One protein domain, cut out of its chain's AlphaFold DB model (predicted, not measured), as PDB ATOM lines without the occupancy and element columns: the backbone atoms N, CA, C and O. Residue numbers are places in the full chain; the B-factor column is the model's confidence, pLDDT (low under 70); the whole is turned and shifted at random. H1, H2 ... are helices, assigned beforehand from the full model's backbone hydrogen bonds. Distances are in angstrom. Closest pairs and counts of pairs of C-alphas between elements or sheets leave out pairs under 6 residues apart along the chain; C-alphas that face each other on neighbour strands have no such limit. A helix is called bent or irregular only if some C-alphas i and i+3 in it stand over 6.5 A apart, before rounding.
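This is residues 32 to 55 and 65 to 154 of the 160 residues of an uncharacterized protein of Candidatus Fermentibacter daniensis (UniProt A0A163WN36). Five helices form an up-and-down bundle, each running against the one before it: H4, H5 and H6 lie side by side in a row with H5 in the middle, and H1 and H2 pack on one side of that row. The short H3 sits at one end, near the start of H1. The printed part has 114 residues and six named helices, H1 to H6 in chain order, with no named strand, and is all helix. It is compact, with a radius of gyration of the C-alphas of 13.5 A, and elongated, spanning 43 by 24 by 24 A.

H1, residues 34 to 52, begins at C-alpha 34 (40.714, 24.045, 2.773) and measures 27.1 A. H2, residues 65 to 82, measures 25.6 A and is irregular: C-alphas 65 and 68 are 7.0 A apart. H3 is residues 91 to 94, H4 96 to 110, 20.8 A, and H5 117 to 131, 21.7 A. H6, residues 134 to 154, measures 30.8 A, has a kink of 27 degrees near residue 143 and ends at C-alpha 154 (18.233, 17.343, -30.469).

The hub H5 touches H4, closest C-alphas Gly 97 and Gly 126 at 3.9 A, and H6, Pro 128 and Gly 136 at 5.0 A; both pairs are hairpins. H2 touches H6, closest C-alphas Ser 75 and Gly 136 at 4.6 A. H1 touches H4, Thr 42 and Pro 98 at 5.0 A. H1 and H6 are apart. Every O i to N i+4 pair is within hydrogen-bond range in H1 and H4, against 12 of 14 in H2, 10 of 11 in H5 and 13 of 17 in H6; H3 is too short for one.

Residues 56 to 64 are not printed; C-alphas 55 and 65 are 10.8 A apart. No link printed whole is long. pLDDT is under 70 at residues 53 to 55, 65 to 68, 113 to 115 and 150 to 154.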
ATOM      1  N   GLY A  32      44.718  29.529   4.441       81.50
ATOM      2  CA  GLY A  32      45.077  28.231   5.014       81.50
ATOM      3  C   GLY A  32      43.898  27.268   5.180       81.50
ATOM      4  O   GLY A  32      44.127  26.082   5.405       81.50
ATOM      5  N   GLU A  33      42.655  27.741   5.065       83.25
ATOM      6  CA  GLU A  33      41.477  26.899   5.257       83.25
ATOM      7  C   GLU A  33      41.104  26.167   3.957       83.25
ATOM      8  O   GLU A  33      40.837  26.811   2.934       83.25
ATOM      9  N   PRO A  34      41.030  24.823   3.969       83.19
ATOM     10  CA  PRO A  34      40.714  24.045   2.773       83.19
ATOM     11  C   PRO A  34      39.323  24.385   2.221       83.19
ATOM     12  O   PRO A  34      39.157  24.503   1.009       83.19
ATOM     13  N   ALA A  35      38.340  24.636   3.090       80.31
ATOM     14  CA  ALA A  35      36.997  25.049   2.686       80.31
ATOM     15  C   ALA A  35      37.008  26.344   1.848       80.31
ATOM     16  O   ALA A  35      36.355  26.414   0.801       80.31
ATOM     17  N   PHE A  36      37.797  27.343   2.262       82.19
ATOM     18  CA  PHE A  36      37.941  28.607   1.541       82.19
ATOM     19  C   PHE A  36      38.639  28.416   0.187       82.19
ATOM     20  O   PHE A  36      38.190  28.953  -0.828       82.19
ATOM     21  N   GLN A  37      39.696  27.598   0.140       86.94
ATOM     22  CA  GLN A  37      40.412  27.285  -1.101       86.94
ATOM     23  C   GLN A  37      39.513  26.595  -2.137       86.94
ATOM     24  O   GLN A  37      39.540  26.956  -3.317       86.94
ATOM     25  N   ILE A  38      38.698  25.625  -1.712       85.25
ATOM     26  CA  ILE A  38      37.809  24.857  -2.596       85.25
ATOM     27  C   ILE A  38      36.696  25.753  -3.143       85.25
ATOM     28  O   ILE A  38      36.459  25.778  -4.357       85.25
ATOM     29  N   ALA A  39      36.049  26.536  -2.276       82.00
ATOM     30  CA  ALA A  39      35.010  27.475  -2.688       82.00
ATOM     31  C   ALA A  39      35.573  28.547  -3.637       82.00
ATOM     32  O   ALA A  39      35.023  28.775  -4.716       82.00
ATOM     33  N   GLY A  40      36.722  29.140  -3.294       82.00
ATOM     34  CA  GLY A  40      37.415  30.111  -4.140       82.00
ATOM     35  C   GLY A  40      37.789  29.531  -5.507       82.00
ATOM     36  O   GLY A  40      37.526  30.152  -6.537       82.00
ATOM     37  N   THR A  41      38.313  28.303  -5.545       85.50
ATOM     38  CA  THR A  41      38.627  27.601  -6.800       85.50
ATOM     39  C   THR A  41      37.375  27.367  -7.644       85.50
ATOM     40  O   THR A  41      37.386  27.610  -8.850       85.50
ATOM     41  N   THR A  42      36.272  26.956  -7.020       83.56
ATOM     42  CA  THR A  42      34.981  26.735  -7.690       83.56
ATOM     43  C   THR A  42      34.456  28.026  -8.328       83.56
ATOM     44  O   THR A  42      34.054  28.024  -9.495       83.56
ATOM     45  N   VAL A  43      34.542  29.156  -7.614       82.00
ATOM     46  CA  VAL A  43      34.202  30.491  -8.137       82.00
ATOM     47  C   VAL A  43      35.093  30.869  -9.322       82.00
ATOM     48  O   VAL A  43      34.585  31.320 -10.351       82.00
ATOM     49  N   LEU A  44      36.410  30.676  -9.208       82.62
ATOM     50  CA  LEU A  44      37.363  31.007 -10.271       82.62
ATOM     51  C   LEU A  44      37.128  30.180 -11.536       82.62
ATOM     52  O   LEU A  44      37.114  30.739 -12.633       82.62
ATOM     53  N   LEU A  45      36.893  28.875 -11.397       82.50
ATOM     54  CA  LEU A  45      36.561  27.997 -12.520       82.50
ATOM     55  C   LEU A  45      35.253  28.418 -13.187       82.50
ATOM     56  O   LEU A  45      35.182  28.487 -14.416       82.50
ATOM     57  N   TYR A  46      34.235  28.752 -12.391       79.62
ATOM     58  CA  TYR A  46      32.981  29.274 -12.916       79.62
ATOM     59  C   TYR A  46      33.181  30.578 -13.691       79.62
ATOM     60  O   TYR A  46      32.675  30.710 -14.805       79.62
ATOM     61  N   LEU A  47      33.936  31.533 -13.141       79.50
ATOM     62  CA  LEU A  47      34.248  32.804 -13.798       79.50
ATOM     63  C   LEU A  47      35.017  32.585 -15.103       79.50
ATOM     64  O   LEU A  47      34.633  33.138 -16.134       79.50
ATOM     65  N   ALA A  48      36.057  31.751 -15.079       78.38
ATOM     66  CA  ALA A  48      36.848  31.410 -16.256       78.38
ATOM     67  C   ALA A  48      35.967  30.804 -17.356       78.38
ATOM     68  O   ALA A  48      36.017  31.232 -18.510       78.38
ATOM     69  N   PHE A  49      35.091  29.868 -16.991       79.69
ATOM     70  CA  PHE A  49      34.133  29.288 -17.920       79.69
ATOM     71  C   PHE A  49      33.101  30.316 -18.417       79.69
ATOM     72  O   PHE A  49      32.813  30.375 -19.613       79.69
ATOM     73  N   SER A  50      32.578  31.173 -17.543       73.94
ATOM     74  CA  SER A  50      31.623  32.231 -17.896       73.94
ATOM     75  C   SER A  50      32.200  33.198 -18.939       73.94
ATOM     76  O   SER A  50      31.527  33.522 -19.916       73.94
ATOM     77  N   LEU A  51      33.482  33.565 -18.814       73.44
ATOM     78  CA  LEU A  51      34.191  34.414 -19.783       73.44
ATOM     79  C   LEU A  51      34.344  33.778 -21.170       73.44
ATOM     80  O   LEU A  51      34.531  34.489 -22.158       73.44
ATOM     81  N   THR A  52      34.296  32.448 -21.251       71.38
ATOM     82  CA  THR A  52      34.462  31.707 -22.509       71.38
ATOM     83  C   THR A  52      33.148  31.478 -23.247       71.38
ATOM     84  O   THR A  52      33.166  31.119 -24.426       71.38
ATOM     85  N   ARG A  53      31.997  31.704 -22.594       64.94
ATOM     86  CA  ARG A  53      30.703  31.632 -23.271       64.94
ATOM     87  C   ARG A  53      30.545  32.851 -24.187       64.94
ATOM     88  O   ARG A  53      30.586  33.978 -23.697       64.94
ATOM     89  N   PRO A  54      30.323  32.665 -25.501       52.91
ATOM     90  CA  PRO A  54      29.885  33.769 -26.340       52.91
ATOM     91  C   PRO A  54      28.533  34.273 -25.815       52.91
ATOM     92  O   PRO A  54      27.638  33.466 -25.548       52.91
ATOM     93  N   GLU A  55      28.394  35.594 -25.647       50.38
ATOM     94  CA  GLU A  55      27.099  36.254 -25.441       50.38
ATOM     95  C   GLU A  55      26.204  35.824 -26.615       50.38
ATOM     96  O   GLU A  55      26.349  36.317 -27.730       50.38
ATOM     97  N   GLY A  65      20.020  28.853 -19.020       57.62
ATOM     98  CA  GLY A  65      21.024  29.916 -19.094       57.62
ATOM     99  C   GLY A  65      21.296  30.532 -17.723       57.62
ATOM    100  O   GLY A  65      22.449  30.812 -17.404       57.62
ATOM    101  N   PHE A  66      20.244  30.662 -16.908       63.97
ATOM    102  CA  PHE A  66      20.300  31.175 -15.536       63.97
ATOM    103  C   PHE A  66      20.578  30.101 -14.482       63.97
ATOM    104  O   PHE A  66      21.138  30.425 -13.439       63.97
ATOM    105  N   ALA A  67      20.236  28.839 -14.753       68.00
ATOM    106  CA  ALA A  67      20.423  27.723 -13.830       68.00
ATOM    107  C   ALA A  67      21.824  27.642 -13.195       68.00
ATOM    108  O   ALA A  67      21.889  27.574 -11.971       68.00
ATOM    109  N   PRO A  68      22.949  27.707 -13.938       67.50
ATOM    110  CA  PRO A  68      24.262  27.584 -13.306       67.50
ATOM    111  C   PRO A  68      24.592  28.794 -12.417       67.50
ATOM    112  O   PRO A  68      25.216  28.624 -11.375       67.50
ATOM    113  N   SER A  69      24.114  29.993 -12.768       71.06
ATOM    114  CA  SER A  69      24.239  31.190 -11.926       71.06
ATOM    115  C   SER A  69      23.397  31.083 -10.653       71.06
ATOM    116  O   SER A  69      23.857  31.466  -9.584       71.06
ATOM    117  N   ALA A  70      22.170  30.564 -10.761       74.31
ATOM    118  CA  ALA A  70      21.267  30.377  -9.628       74.31
ATOM    119  C   ALA A  70      21.795  29.304  -8.665       74.31
ATOM    120  O   ALA A  70      21.829  29.540  -7.462       74.31
ATOM    121  N   VAL A  71      22.275  28.172  -9.194       76.25
ATOM    122  CA  VAL A  71      22.935  27.121  -8.405       76.25
ATOM    123  C   VAL A  71      24.160  27.691  -7.699       76.25
ATOM    124  O   VAL A  71      24.293  27.497  -6.498       76.25
ATOM    125  N   LEU A  72      25.021  28.442  -8.395       78.69
ATOM    126  CA  LEU A  72      26.188  29.069  -7.772       78.69
ATOM    127  C   LEU A  72      25.793  30.052  -6.668       78.69
ATOM    128  O   LEU A  72      26.388  30.019  -5.599       78.69
ATOM    129  N   LEU A  73      24.792  30.903  -6.907       80.25
ATOM    130  CA  LEU A  73      24.342  31.887  -5.926       80.25
ATOM    131  C   LEU A  73      23.778  31.211  -4.674       80.25
ATOM    132  O   LEU A  73      24.200  31.537  -3.572       80.25
ATOM    133  N   VAL A  74      22.858  30.258  -4.844       77.25
ATOM    134  CA  VAL A  74      22.258  29.514  -3.728       77.25
ATOM    135  C   VAL A  74      23.332  28.740  -2.977       77.25
ATOM    136  O   VAL A  74      23.371  28.810  -1.756       77.25
ATOM    137  N   SER A  75      24.246  28.080  -3.693       75.25
ATOM    138  CA  SER A  75      25.326  27.313  -3.066       75.25
ATOM    139  C   SER A  75      26.305  28.208  -2.306       75.25
ATOM    140  O   SER A  75      26.743  27.845  -1.223       75.25
ATOM    141  N   ALA A  76      26.630  29.390  -2.831       77.00
ATOM    142  CA  ALA A  76      27.485  30.347  -2.139       77.00
ATOM    143  C   ALA A  76      26.789  30.940  -0.904       77.00
ATOM    144  O   ALA A  76      27.411  31.075   0.144       77.00
ATOM    145  N   VAL A  77      25.499  31.268  -0.991       78.62
ATOM    146  CA  VAL A  77      24.738  31.783   0.159       78.62
ATOM    147  C   VAL A  77      24.600  30.716   1.246       78.62
ATOM    148  O   VAL A  77      24.859  30.987   2.414       78.62
ATOM    149  N   ASP A  78      24.231  29.497   0.869       75.06
ATOM    150  CA  ASP A  78      24.029  28.401   1.809       75.06
ATOM    151  C   ASP A  78      25.347  27.873   2.382       75.06
ATOM    152  O   ASP A  78      25.484  27.798   3.594       75.06
ATOM    153  N   GLY A  79      26.336  27.557   1.546       70.75
ATOM    154  CA  GLY A  79      27.575  26.907   1.982       70.75
ATOM    155  C   GLY A  79      28.641  27.853   2.544       70.75
ATOM    156  O   GLY A  79      29.345  27.486   3.486       70.75
ATOM    157  N   LEU A  80      28.756  29.077   2.003       71.81
ATOM    158  CA  LEU A  80      29.796  30.044   2.392       71.81
ATOM    159  C   LEU A  80      29.312  31.064   3.434       71.81
ATOM    160  O   LEU A  80      30.067  31.416   4.334       71.81
ATOM    161  N   LEU A  81      28.091  31.589   3.281       70.62
ATOM    162  CA  LEU A  81      27.585  32.689   4.117       70.62
ATOM    163  C   LEU A  81      26.807  32.204   5.339       70.62
ATOM    164  O   LEU A  81      26.965  32.770   6.417       70.62
ATOM    165  N   LEU A  82      25.935  31.210   5.164       72.56
ATOM    166  CA  LEU A  82      25.001  30.785   6.211       72.56
ATOM    167  C   LEU A  82      25.350  29.420   6.821       72.56
ATOM    168  O   LEU A  82      24.924  29.135   7.934       72.56
ATOM    169  N   HIS A  83      26.118  28.604   6.098       76.00
ATOM    170  CA  HIS A  83      26.512  27.238   6.442       76.00
ATOM    171  C   HIS A  83      25.341  26.380   6.967       76.00
ATOM    172  O   HIS A  83      25.462  25.696   7.983       76.00
ATOM    173  N   LEU A  84      24.171  26.458   6.310       72.69
ATOM    174  CA  LEU A  84      22.934  25.852   6.828       72.69
ATOM    175  C   LEU A  84      22.830  24.367   6.493       72.69
ATOM    176  O   LEU A  84      22.354  23.592   7.322       72.69
ATOM    177  N   THR A  85      23.231  23.971   5.279       78.44
ATOM    178  CA  THR A  85      23.113  22.576   4.824       78.44
ATOM    179  C   THR A  85      24.424  21.987   4.282       78.44
ATOM    180  O   THR A  85      24.500  21.646   3.097       78.44
ATOM    181  N   PRO A  86      25.459  21.837   5.137       81.00
ATOM    182  CA  PRO A  86      26.721  21.219   4.743       81.00
ATOM    183  C   PRO A  86      26.567  19.718   4.480       81.00
ATOM    184  O   PRO A  86      25.737  19.037   5.094       81.00
ATOM    185  N   PHE A  87      27.398  19.172   3.592       76.31
ATOM    186  CA  PHE A  87      27.525  17.731   3.453       76.31
ATOM    187  C   PHE A  87      28.349  17.159   4.616       76.31
ATOM    188  O   PHE A  87      29.369  17.724   5.006       76.31
ATOM    189  N   PRO A  88      27.993  15.973   5.136       78.44
ATOM    190  CA  PRO A  88      28.795  15.273   6.137       78.44
ATOM    191  C   PRO A  88      29.994  14.557   5.479       78.44
ATOM    192  O   PRO A  88      30.155  13.344   5.611       78.44
ATOM    193  N   LEU A  89      30.806  15.284   4.706       76.12
ATOM    194  CA  LEU A  89      31.943  14.754   3.949       76.12
ATOM    195  C   LEU A  89      33.257  15.416   4.398       76.12
ATOM    196  O   LEU A  89      33.278  16.619   4.641       76.12
ATOM    197  N   PRO A  90      34.378  14.671   4.461       81.69
ATOM    198  CA  PRO A  90      35.688  15.273   4.694       81.69
ATOM    199  C   PRO A  90      36.071  16.248   3.573       81.69
ATOM    200  O   PRO A  90      35.817  15.969   2.397       81.69
ATOM    201  N   ASP A  91      36.788  17.324   3.907       78.00
ATOM    202  CA  ASP A  91      37.175  18.369   2.945       78.00
ATOM    203  C   ASP A  91      37.942  17.845   1.723       78.00
ATOM    204  O   ASP A  91      37.801  18.366   0.618       78.00
ATOM    205  N   ALA A  92      38.704  16.761   1.884       79.94
ATOM    206  CA  ALA A  92      39.399  16.102   0.780       79.94
ATOM    207  C   ALA A  92      38.447  15.651  -0.348       79.94
ATOM    208  O   ALA A  92      38.802  15.746  -1.522       79.94
ATOM    209  N   PHE A  93      37.228  15.211  -0.019       84.12
ATOM    210  CA  PHE A  93      36.238  14.775  -1.010       84.12
ATOM    211  C   PHE A  93      35.530  15.945  -1.695       84.12
ATOM    212  O   PHE A  93      35.052  15.799  -2.819       84.12
ATOM    213  N   ARG A  94      35.510  17.133  -1.080       85.25
ATOM    214  CA  ARG A  94      34.885  18.327  -1.670       85.25
ATOM    215  C   ARG A  94      35.610  18.813  -2.925       85.25
ATOM    216  O   ARG A  94      34.978  19.412  -3.791       85.25
ATOM    217  N   TRP A  95      36.889  18.466  -3.100       87.50
ATOM    218  CA  TRP A  95      37.648  18.715  -4.335       87.50
ATOM    219  C   TRP A  95      37.051  18.046  -5.580       87.50
ATOM    220  O   TRP A  95      37.300  18.504  -6.698       87.50
ATOM    221  N   ILE A  96      36.209  17.022  -5.406       90.00
ATOM    222  CA  ILE A  96      35.443  16.417  -6.502       90.00
ATOM    223  C   ILE A  96      34.537  17.463  -7.166       90.00
ATOM    224  O   ILE A  96      34.364  17.420  -8.378       90.00
ATOM    225  N   GLY A  97      34.020  18.437  -6.410       88.69
ATOM    226  CA  GLY A  97      33.159  19.505  -6.917       88.69
ATOM    227  C   GLY A  97      33.800  20.350  -8.027       88.69
ATOM    228  O   GLY A  97      33.365  20.265  -9.182       88.69
ATOM    229  N   PRO A  98      34.857  21.134  -7.737       88.50
ATOM    230  CA  PRO A  98      35.548  21.924  -8.753       88.50
ATOM    231  C   PRO A  98      36.148  21.058  -9.870       88.50
ATOM    232  O   PRO A  98      36.119  21.471 -11.030       88.50
ATOM    233  N   ALA A  99      36.635  19.847  -9.568       90.81
ATOM    234  CA  ALA A  99      37.146  18.929 -10.587       90.81
ATOM    235  C   ALA A  99      36.051  18.478 -11.572       90.81
ATOM    236  O   ALA A  99      36.249  18.537 -12.788       90.81
ATOM    237  N   ALA A 100      34.875  18.090 -11.068       89.62
ATOM    238  CA  ALA A 100      33.720  17.733 -11.887       89.62
ATOM    239  C   ALA A 100      33.238  18.931 -12.713       89.62
ATOM    240  O   ALA A 100      33.009  18.794 -13.915       89.62
ATOM    241  N   PHE A 101      33.173  20.123 -12.110       88.31
ATOM    242  CA  PHE A 101      32.806  21.339 -12.830       88.31
ATOM    243  C   PHE A 101      33.763  21.624 -13.993       88.31
ATOM    244  O   PHE A 101      33.316  21.861 -15.116       88.31
ATOM    245  N   ALA A 102      35.076  21.563 -13.746       87.62
ATOM    246  CA  ALA A 102      36.094  21.740 -14.776       87.62
ATOM    247  C   ALA A 102      35.957  20.702 -15.899       87.62
ATOM    248  O   ALA A 102      35.986  21.067 -17.073       87.62
ATOM    249  N   ALA A 103      35.738  19.428 -15.563       89.19
ATOM    250  CA  ALA A 103      35.519  18.377 -16.553       89.19
ATOM    251  C   ALA A 103      34.289  18.670 -17.430       89.19
ATOM    252  O   ALA A 103      34.384  18.650 -18.659       89.19
ATOM    253  N   GLY A 104      33.151  19.023 -16.823       84.69
ATOM    254  CA  GLY A 104      31.937  19.390 -17.555       84.69
ATOM    255  C   GLY A 104      32.130  20.620 -18.447       84.69
ATOM    256  O   GLY A 104      31.724  20.619 -19.613       84.69
ATOM    257  N   ALA A 105      32.833  21.638 -17.944       83.19
ATOM    258  CA  ALA A 105      33.193  22.838 -18.693       83.19
ATOM    259  C   ALA A 105      34.049  22.516 -19.931       83.19
ATOM    260  O   ALA A 105      33.755  23.000 -21.027       83.19
ATOM    261  N   VAL A 106      35.060  21.651 -19.786       86.50
ATOM    262  CA  VAL A 106      35.912  21.197 -20.897       86.50
ATOM    263  C   VAL A 106      35.095  20.423 -21.927       86.50
ATOM    264  O   VAL A 106      35.182  20.722 -23.117       86.50
ATOM    265  N   VAL A 107      34.239  19.488 -21.501       85.00
ATOM    266  CA  VAL A 107      33.359  18.746 -22.423       85.00
ATOM    267  C   VAL A 107      32.458  19.707 -23.205       85.00
ATOM    268  O   VAL A 107      32.318  19.567 -24.422       85.00
ATOM    269  N   ARG A 108      31.894  20.729 -22.544       79.94
ATOM    270  CA  ARG A 108      31.067  21.762 -23.189       79.94
ATOM    271  C   ARG A 108      31.847  22.552 -24.247       79.94
ATOM    272  O   ARG A 108      31.306  22.834 -25.319       79.94
ATOM    273  N   MET A 109      33.101  22.903 -23.955       79.88
ATOM    274  CA  MET A 109      33.992  23.613 -24.881       79.88
ATOM    275  C   MET A 109      34.365  22.751 -26.087       79.88
ATOM    276  O   MET A 109      34.232  23.206 -27.224       79.88
ATOM    277  N   VAL A 110      34.774  21.500 -25.856       85.00
ATOM    278  CA  VAL A 110      35.139  20.540 -26.913       85.00
ATOM    279  C   VAL A 110      33.953  20.288 -27.842       85.00
ATOM    280  O   VAL A 110      34.102  20.297 -29.062       85.00
ATOM    281  N   ARG A 111      32.744  20.171 -27.281       79.00
ATOM    282  CA  ARG A 111      31.497  20.036 -28.047       79.00
ATOM    283  C   ARG A 111      31.007  21.344 -28.680       79.00
ATOM    284  O   ARG A 111      29.909  21.367 -29.231       79.00
ATOM    285  N   ARG A 112      31.783  22.434 -28.615       76.00
ATOM    286  CA  ARG A 112      31.455  23.763 -29.169       76.00
ATOM    287  C   ARG A 112      30.046  24.247 -28.798       76.00
ATOM    288  O   ARG A 112      29.344  24.844 -29.608       76.00
ATOM    289  N   GLY A 113      29.615  23.972 -27.568       65.19
ATOM    290  CA  GLY A 113      28.306  24.401 -27.075       65.19
ATOM    291  C   GLY A 113      27.107  23.584 -27.568       65.19
ATOM    292  O   GLY A 113      25.978  24.008 -27.305       65.19
ATOM    293  N   ARG A 114      27.315  22.429 -28.223       69.38
ATOM    294  CA  ARG A 114      26.244  21.432 -28.409       69.38
ATOM    295  C   ARG A 114      25.708  20.981 -27.039       69.38
ATOM    296  O   ARG A 114      26.486  20.964 -26.074       69.38
ATOM    297  N   PRO A 115      24.406  20.660 -26.937       69.81
ATOM    298  CA  PRO A 115      23.852  20.092 -25.717       69.81
ATOM    299  C   PRO A 115      24.593  18.797 -25.355       69.81
ATOM    300  O   PRO A 115      25.176  18.113 -26.202       69.81
ATOM    301  N   SER A 116      24.720  18.577 -24.053       80.00
ATOM    302  CA  SER A 116      25.294  17.366 -23.485       80.00
ATOM    303  C   SER A 116      24.836  17.283 -22.045       80.00
ATOM    304  O   SER A 116      25.307  18.044 -21.191       80.00
ATOM    305  N   THR A 117      23.936  16.345 -21.783       81.62
ATOM    306  CA  THR A 117      23.400  16.091 -20.444       81.62
ATOM    307  C   THR A 117      24.520  15.747 -19.466       81.62
ATOM    308  O   THR A 117      24.522  16.216 -18.332       81.62
ATOM    309  N   ALA A 118      25.534  15.005 -19.921       83.06
ATOM    310  CA  ALA A 118      26.702  14.662 -19.116       83.06
ATOM    311  C   ALA A 118      27.539  15.896 -18.735       83.06
ATOM    312  O   ALA A 118      27.956  16.029 -17.585       83.06
ATOM    313  N   ALA A 119      27.766  16.820 -19.677       83.75
ATOM    314  CA  ALA A 119      28.492  18.057 -19.389       83.75
ATOM    315  C   ALA A 119      27.717  18.933 -18.400       83.75
ATOM    316  O   ALA A 119      28.292  19.448 -17.445       83.75
ATOM    317  N   ASP A 120      26.409  19.072 -18.605       82.88
ATOM    318  CA  ASP A 120      25.559  19.863 -17.726       82.88
ATOM    319  C   ASP A 120      25.420  19.221 -16.332       82.88
ATOM    320  O   ASP A 120      25.489  19.942 -15.343       82.88
ATOM    321  N   ALA A 121      25.335  17.891 -16.216       85.31
ATOM    322  CA  ALA A 121      25.328  17.191 -14.925       85.31
ATOM    323  C   ALA A 121      26.610  17.453 -14.128       85.31
ATOM    324  O   ALA A 121      26.550  17.838 -12.959       85.31
ATOM    325  N   LEU A 122      27.769  17.304 -14.779       88.44
ATOM    326  CA  LEU A 122      29.074  17.572 -14.178       88.44
ATOM    327  C   LEU A 122      29.188  19.019 -13.684       88.44
ATOM    328  O   LEU A 122      29.694  19.271 -12.592       88.44
ATOM    329  N   MET A 123      28.676  19.976 -14.458       84.69
ATOM    330  CA  MET A 123      28.697  21.386 -14.080       84.69
ATOM    331  C   MET A 123      27.688  21.723 -12.971       84.69
ATOM    332  O   MET A 123      28.033  22.437 -12.031       84.69
ATOM    333  N   PHE A 124      26.450  21.229 -13.053       84.94
ATOM    334  CA  PHE A 124      25.399  21.562 -12.089       84.94
ATOM    335  C   PHE A 124      25.612  20.913 -10.729       84.94
ATOM    336  O   PHE A 124      25.325  21.556  -9.727       84.94
ATOM    337  N   PHE A 125      26.146  19.692 -10.676       86.12
ATOM    338  CA  PHE A 125      26.463  19.037  -9.409       86.12
ATOM    339  C   PHE A 125      27.864  19.373  -8.889       86.12
ATOM    340  O   PHE A 125      28.072  19.373  -7.678       86.12
ATOM    341  N   GLY A 126      28.809  19.734  -9.762       85.00
ATOM    342  CA  GLY A 126      30.152  20.144  -9.344       85.00
ATOM    343  C   GLY A 126      30.163  21.417  -8.489       85.00
ATOM    344  O   GLY A 126      30.891  21.493  -7.501       85.00
ATOM    345  N   LEU A 127      29.310  22.395  -8.816       84.38
ATOM    346  CA  LEU A 127      29.170  23.647  -8.056       84.38
ATOM    347  C   LEU A 127      28.773  23.427  -6.579       84.38
ATOM    348  O   LEU A 127      29.554  23.801  -5.705       84.38
ATOM    349  N   PRO A 128      27.615  22.819  -6.261       83.88
ATOM    350  CA  PRO A 128      27.163  22.653  -4.882       83.88
ATOM    351  C   PRO A 128      28.080  21.757  -4.054       83.88
ATOM    352  O   PRO A 128      28.242  22.008  -2.865       83.88
ATOM    353  N   VAL A 129      28.741  20.770  -4.664       86.06
ATOM    354  CA  VAL A 129      29.754  19.958  -3.970       86.06
ATOM    355  C   VAL A 129      30.982  20.800  -3.606       86.06
ATOM    356  O   VAL A 129      31.504  20.677  -2.501       86.06
ATOM    357  N   GLY A 130      31.420  21.700  -4.492       82.94
ATOM    358  CA  GLY A 130      32.526  22.618  -4.201       82.94
ATOM    359  C   GLY A 130      32.194  23.624  -3.092       82.94
ATOM    360  O   GLY A 130      33.046  23.951  -2.267       82.94
ATOM    361  N   PHE A 131      30.942  24.073  -3.026       83.25
ATOM    362  CA  PHE A 131      30.462  24.991  -1.989       83.25
ATOM    363  C   PHE A 131      29.975  24.316  -0.711       83.25
ATOM    364  O   PHE A 131      29.727  25.027   0.252       83.25
ATOM    365  N   ASP A 132      29.879  22.987  -0.684       85.44
ATOM    366  CA  ASP A 132      29.315  22.238   0.439       85.44
ATOM    367  C   ASP A 132      27.857  22.607   0.746       85.44
ATOM    368  O   ASP A 132      27.502  22.972   1.860       85.44
ATOM    369  N   SER A 133      27.010  22.573  -0.285       86.38
ATOM    370  CA  SER A 133      25.612  22.997  -0.190       86.38
ATOM    371  C   SER A 133      24.652  21.930  -0.707       86.38
ATOM    372  O   SER A 133      24.524  21.710  -1.919       86.38
ATOM    373  N   ILE A 134      23.912  21.301   0.208       83.81
ATOM    374  CA  ILE A 134      22.819  20.381  -0.139       83.81
ATOM    375  C   ILE A 134      21.684  21.154  -0.823       83.81
ATOM    376  O   ILE A 134      21.123  20.670  -1.808       83.81
ATOM    377  N   ALA A 135      21.369  22.375  -0.377       79.50
ATOM    378  CA  ALA A 135      20.344  23.210  -1.008       79.50
ATOM    379  C   ALA A 135      20.659  23.499  -2.487       79.50
ATOM    380  O   ALA A 135      19.791  23.362  -3.357       79.50
ATOM    381  N   GLY A 136      21.916  23.831  -2.795       78.44
ATOM    382  CA  GLY A 136      22.390  24.006  -4.166       78.44
ATOM    383  C   GLY A 136      22.311  22.720  -4.993       78.44
ATOM    384  O   GLY A 136      21.956  22.763  -6.172       78.44
ATOM    385  N   PHE A 137      22.572  21.566  -4.371       84.19
ATOM    386  CA  PHE A 137      22.459  20.251  -5.006       84.19
ATOM    387  C   PHE A 137      21.009  19.906  -5.366       84.19
ATOM    388  O   PHE A 137      20.734  19.443  -6.474       84.19
ATOM    389  N   VAL A 138      20.059  20.188  -4.473       85.56
ATOM    390  CA  VAL A 138      18.624  20.007  -4.745       85.56
ATOM    391  C   VAL A 138      18.166  20.930  -5.877       85.56
ATOM    392  O   VAL A 138      17.423  20.503  -6.760       85.56
ATOM    393  N   LEU A 139      18.658  22.173  -5.911       83.56
ATOM    394  CA  LEU A 139      18.339  23.135  -6.970       83.56
ATOM    395  C   LEU A 139      18.901  22.722  -8.346       83.56
ATOM    396  O   LEU A 139      18.329  23.066  -9.382       83.56
ATOM    397  N   ALA A 140      20.002  21.968  -8.372       82.38
ATOM    398  CA  ALA A 140      20.609  21.457  -9.598       82.38
ATOM    399  C   ALA A 140      19.751  20.385 -10.300       82.38
ATOM    400  O   ALA A 140      19.764  20.294 -11.530       82.38
ATOM    401  N   ALA A 141      18.961  19.608  -9.552       82.75
ATOM    402  CA  ALA A 141      18.150  18.513 -10.090       82.75
ATOM    403  C   ALA A 141      17.132  18.937 -11.178       82.75
ATOM    404  O   ALA A 141      17.163  18.361 -12.271       82.75
ATOM    405  N   PRO A 142      16.260  19.949 -10.970       79.06
ATOM    406  CA  PRO A 142      15.327  20.390 -12.011       79.06
ATOM    407  C   PRO A 142      16.039  20.988 -13.234       79.06
ATOM    408  O   PRO A 142      15.556  20.841 -14.359       79.06
ATOM    409  N   ALA A 143      17.200  21.623 -13.042       75.75
ATOM    410  CA  ALA A 143      18.001  22.157 -14.140       75.75
ATOM    411  C   ALA A 143      18.586  21.044 -15.021       75.75
ATOM    412  O   ALA A 143      18.573  21.161 -16.249       75.75
ATOM    413  N   LEU A 144      19.046  19.949 -14.408       79.50
ATOM    414  CA  LEU A 144      19.523  18.779 -15.135       79.50
ATOM    415  C   LEU A 144      18.388  18.072 -15.883       79.50
ATOM    416  O   LEU A 144      18.539  17.752 -17.060       79.50
ATOM    417  N   PHE A 145      17.234  17.889 -15.241       79.19
ATOM    418  CA  PHE A 145      16.069  17.274 -15.878       79.19
ATOM    419  C   PHE A 145      15.602  18.056 -17.118       79.19
ATOM    420  O   PHE A 145      15.271  17.475 -18.152       79.19
ATOM    421  N   ALA A 146      15.640  19.391 -17.052       75.44
ATOM    422  CA  ALA A 146      15.355  20.251 -18.198       75.44
ATOM    423  C   ALA A 146      16.433  20.187 -19.301       75.44
ATOM    424  O   ALA A 146      16.122  20.480 -20.458       75.44
ATOM    425  N   SER A 147      17.681  19.841 -18.963       71.00
ATOM    426  CA  SER A 147      18.768  19.648 -19.933       71.00
ATOM    427  C   SER A 147      18.628  18.318 -20.680       71.00
ATOM    428  O   SER A 147      18.659  18.330 -21.908       71.00
ATOM    429  N   GLY A 148      18.342  17.217 -19.970       75.69
ATOM    430  CA  GLY A 148      18.142  15.890 -20.575       75.69
ATOM    431  C   GLY A 148      17.094  15.892 -21.687       75.69
ATOM    432  O   GLY A 148      17.371  15.490 -22.810       75.69
ATOM    433  N   ARG A 149      15.941  16.523 -21.434       74.38
ATOM    434  CA  ARG A 149      14.869  16.663 -22.437       74.38
ATOM    435  C   ARG A 149      15.269  17.397 -23.721       74.38
ATOM    436  O   ARG A 149      14.573  17.285 -24.722       74.38
ATOM    437  N   ARG A 150      16.324  18.215 -23.689       67.31
ATOM    438  CA  ARG A 150      16.818  18.939 -24.872       67.31
ATOM    439  C   ARG A 150      17.869  18.164 -25.646       67.31
ATOM    440  O   ARG A 150      18.032  18.446 -26.828       67.31
ATOM    441  N   ASP A 151      18.595  17.278 -24.975       66.06
ATOM    442  CA  ASP A 151      19.517  16.348 -25.625       66.06
ATOM    443  C   ASP A 151      18.695  15.374 -26.482       66.06
ATOM    444  O   ASP A 151      18.903  15.321 -27.691       66.06
ATOM    445  N   ASP A 152      17.657  14.768 -25.890       65.25
ATOM    446  CA  ASP A 152      16.746  13.835 -26.572       65.25
ATOM    447  C   ASP A 152      16.073  14.484 -27.801       65.25
ATOM    448  O   ASP A 152      16.108  13.953 -28.909       65.25
ATOM    449  N   ALA A 153      15.533  15.701 -27.646       61.09
ATOM    450  CA  ALA A 153      14.898  16.436 -28.746       61.09
ATOM    451  C   ALA A 153      15.887  16.888 -29.843       61.09
ATOM    452  O   ALA A 153      15.484  17.181 -30.969       61.09
ATOM    453  N   GLY A 154      17.179  17.000 -29.517       57.31
ATOM    454  CA  GLY A 154      18.233  17.343 -30.469       57.31
ATOM    455  C   GLY A 154      18.730  16.146 -31.285       57.31
ATOM    456  O   GLY A 154      19.239  16.351 -32.387       57.31
TER     457      GLY A 154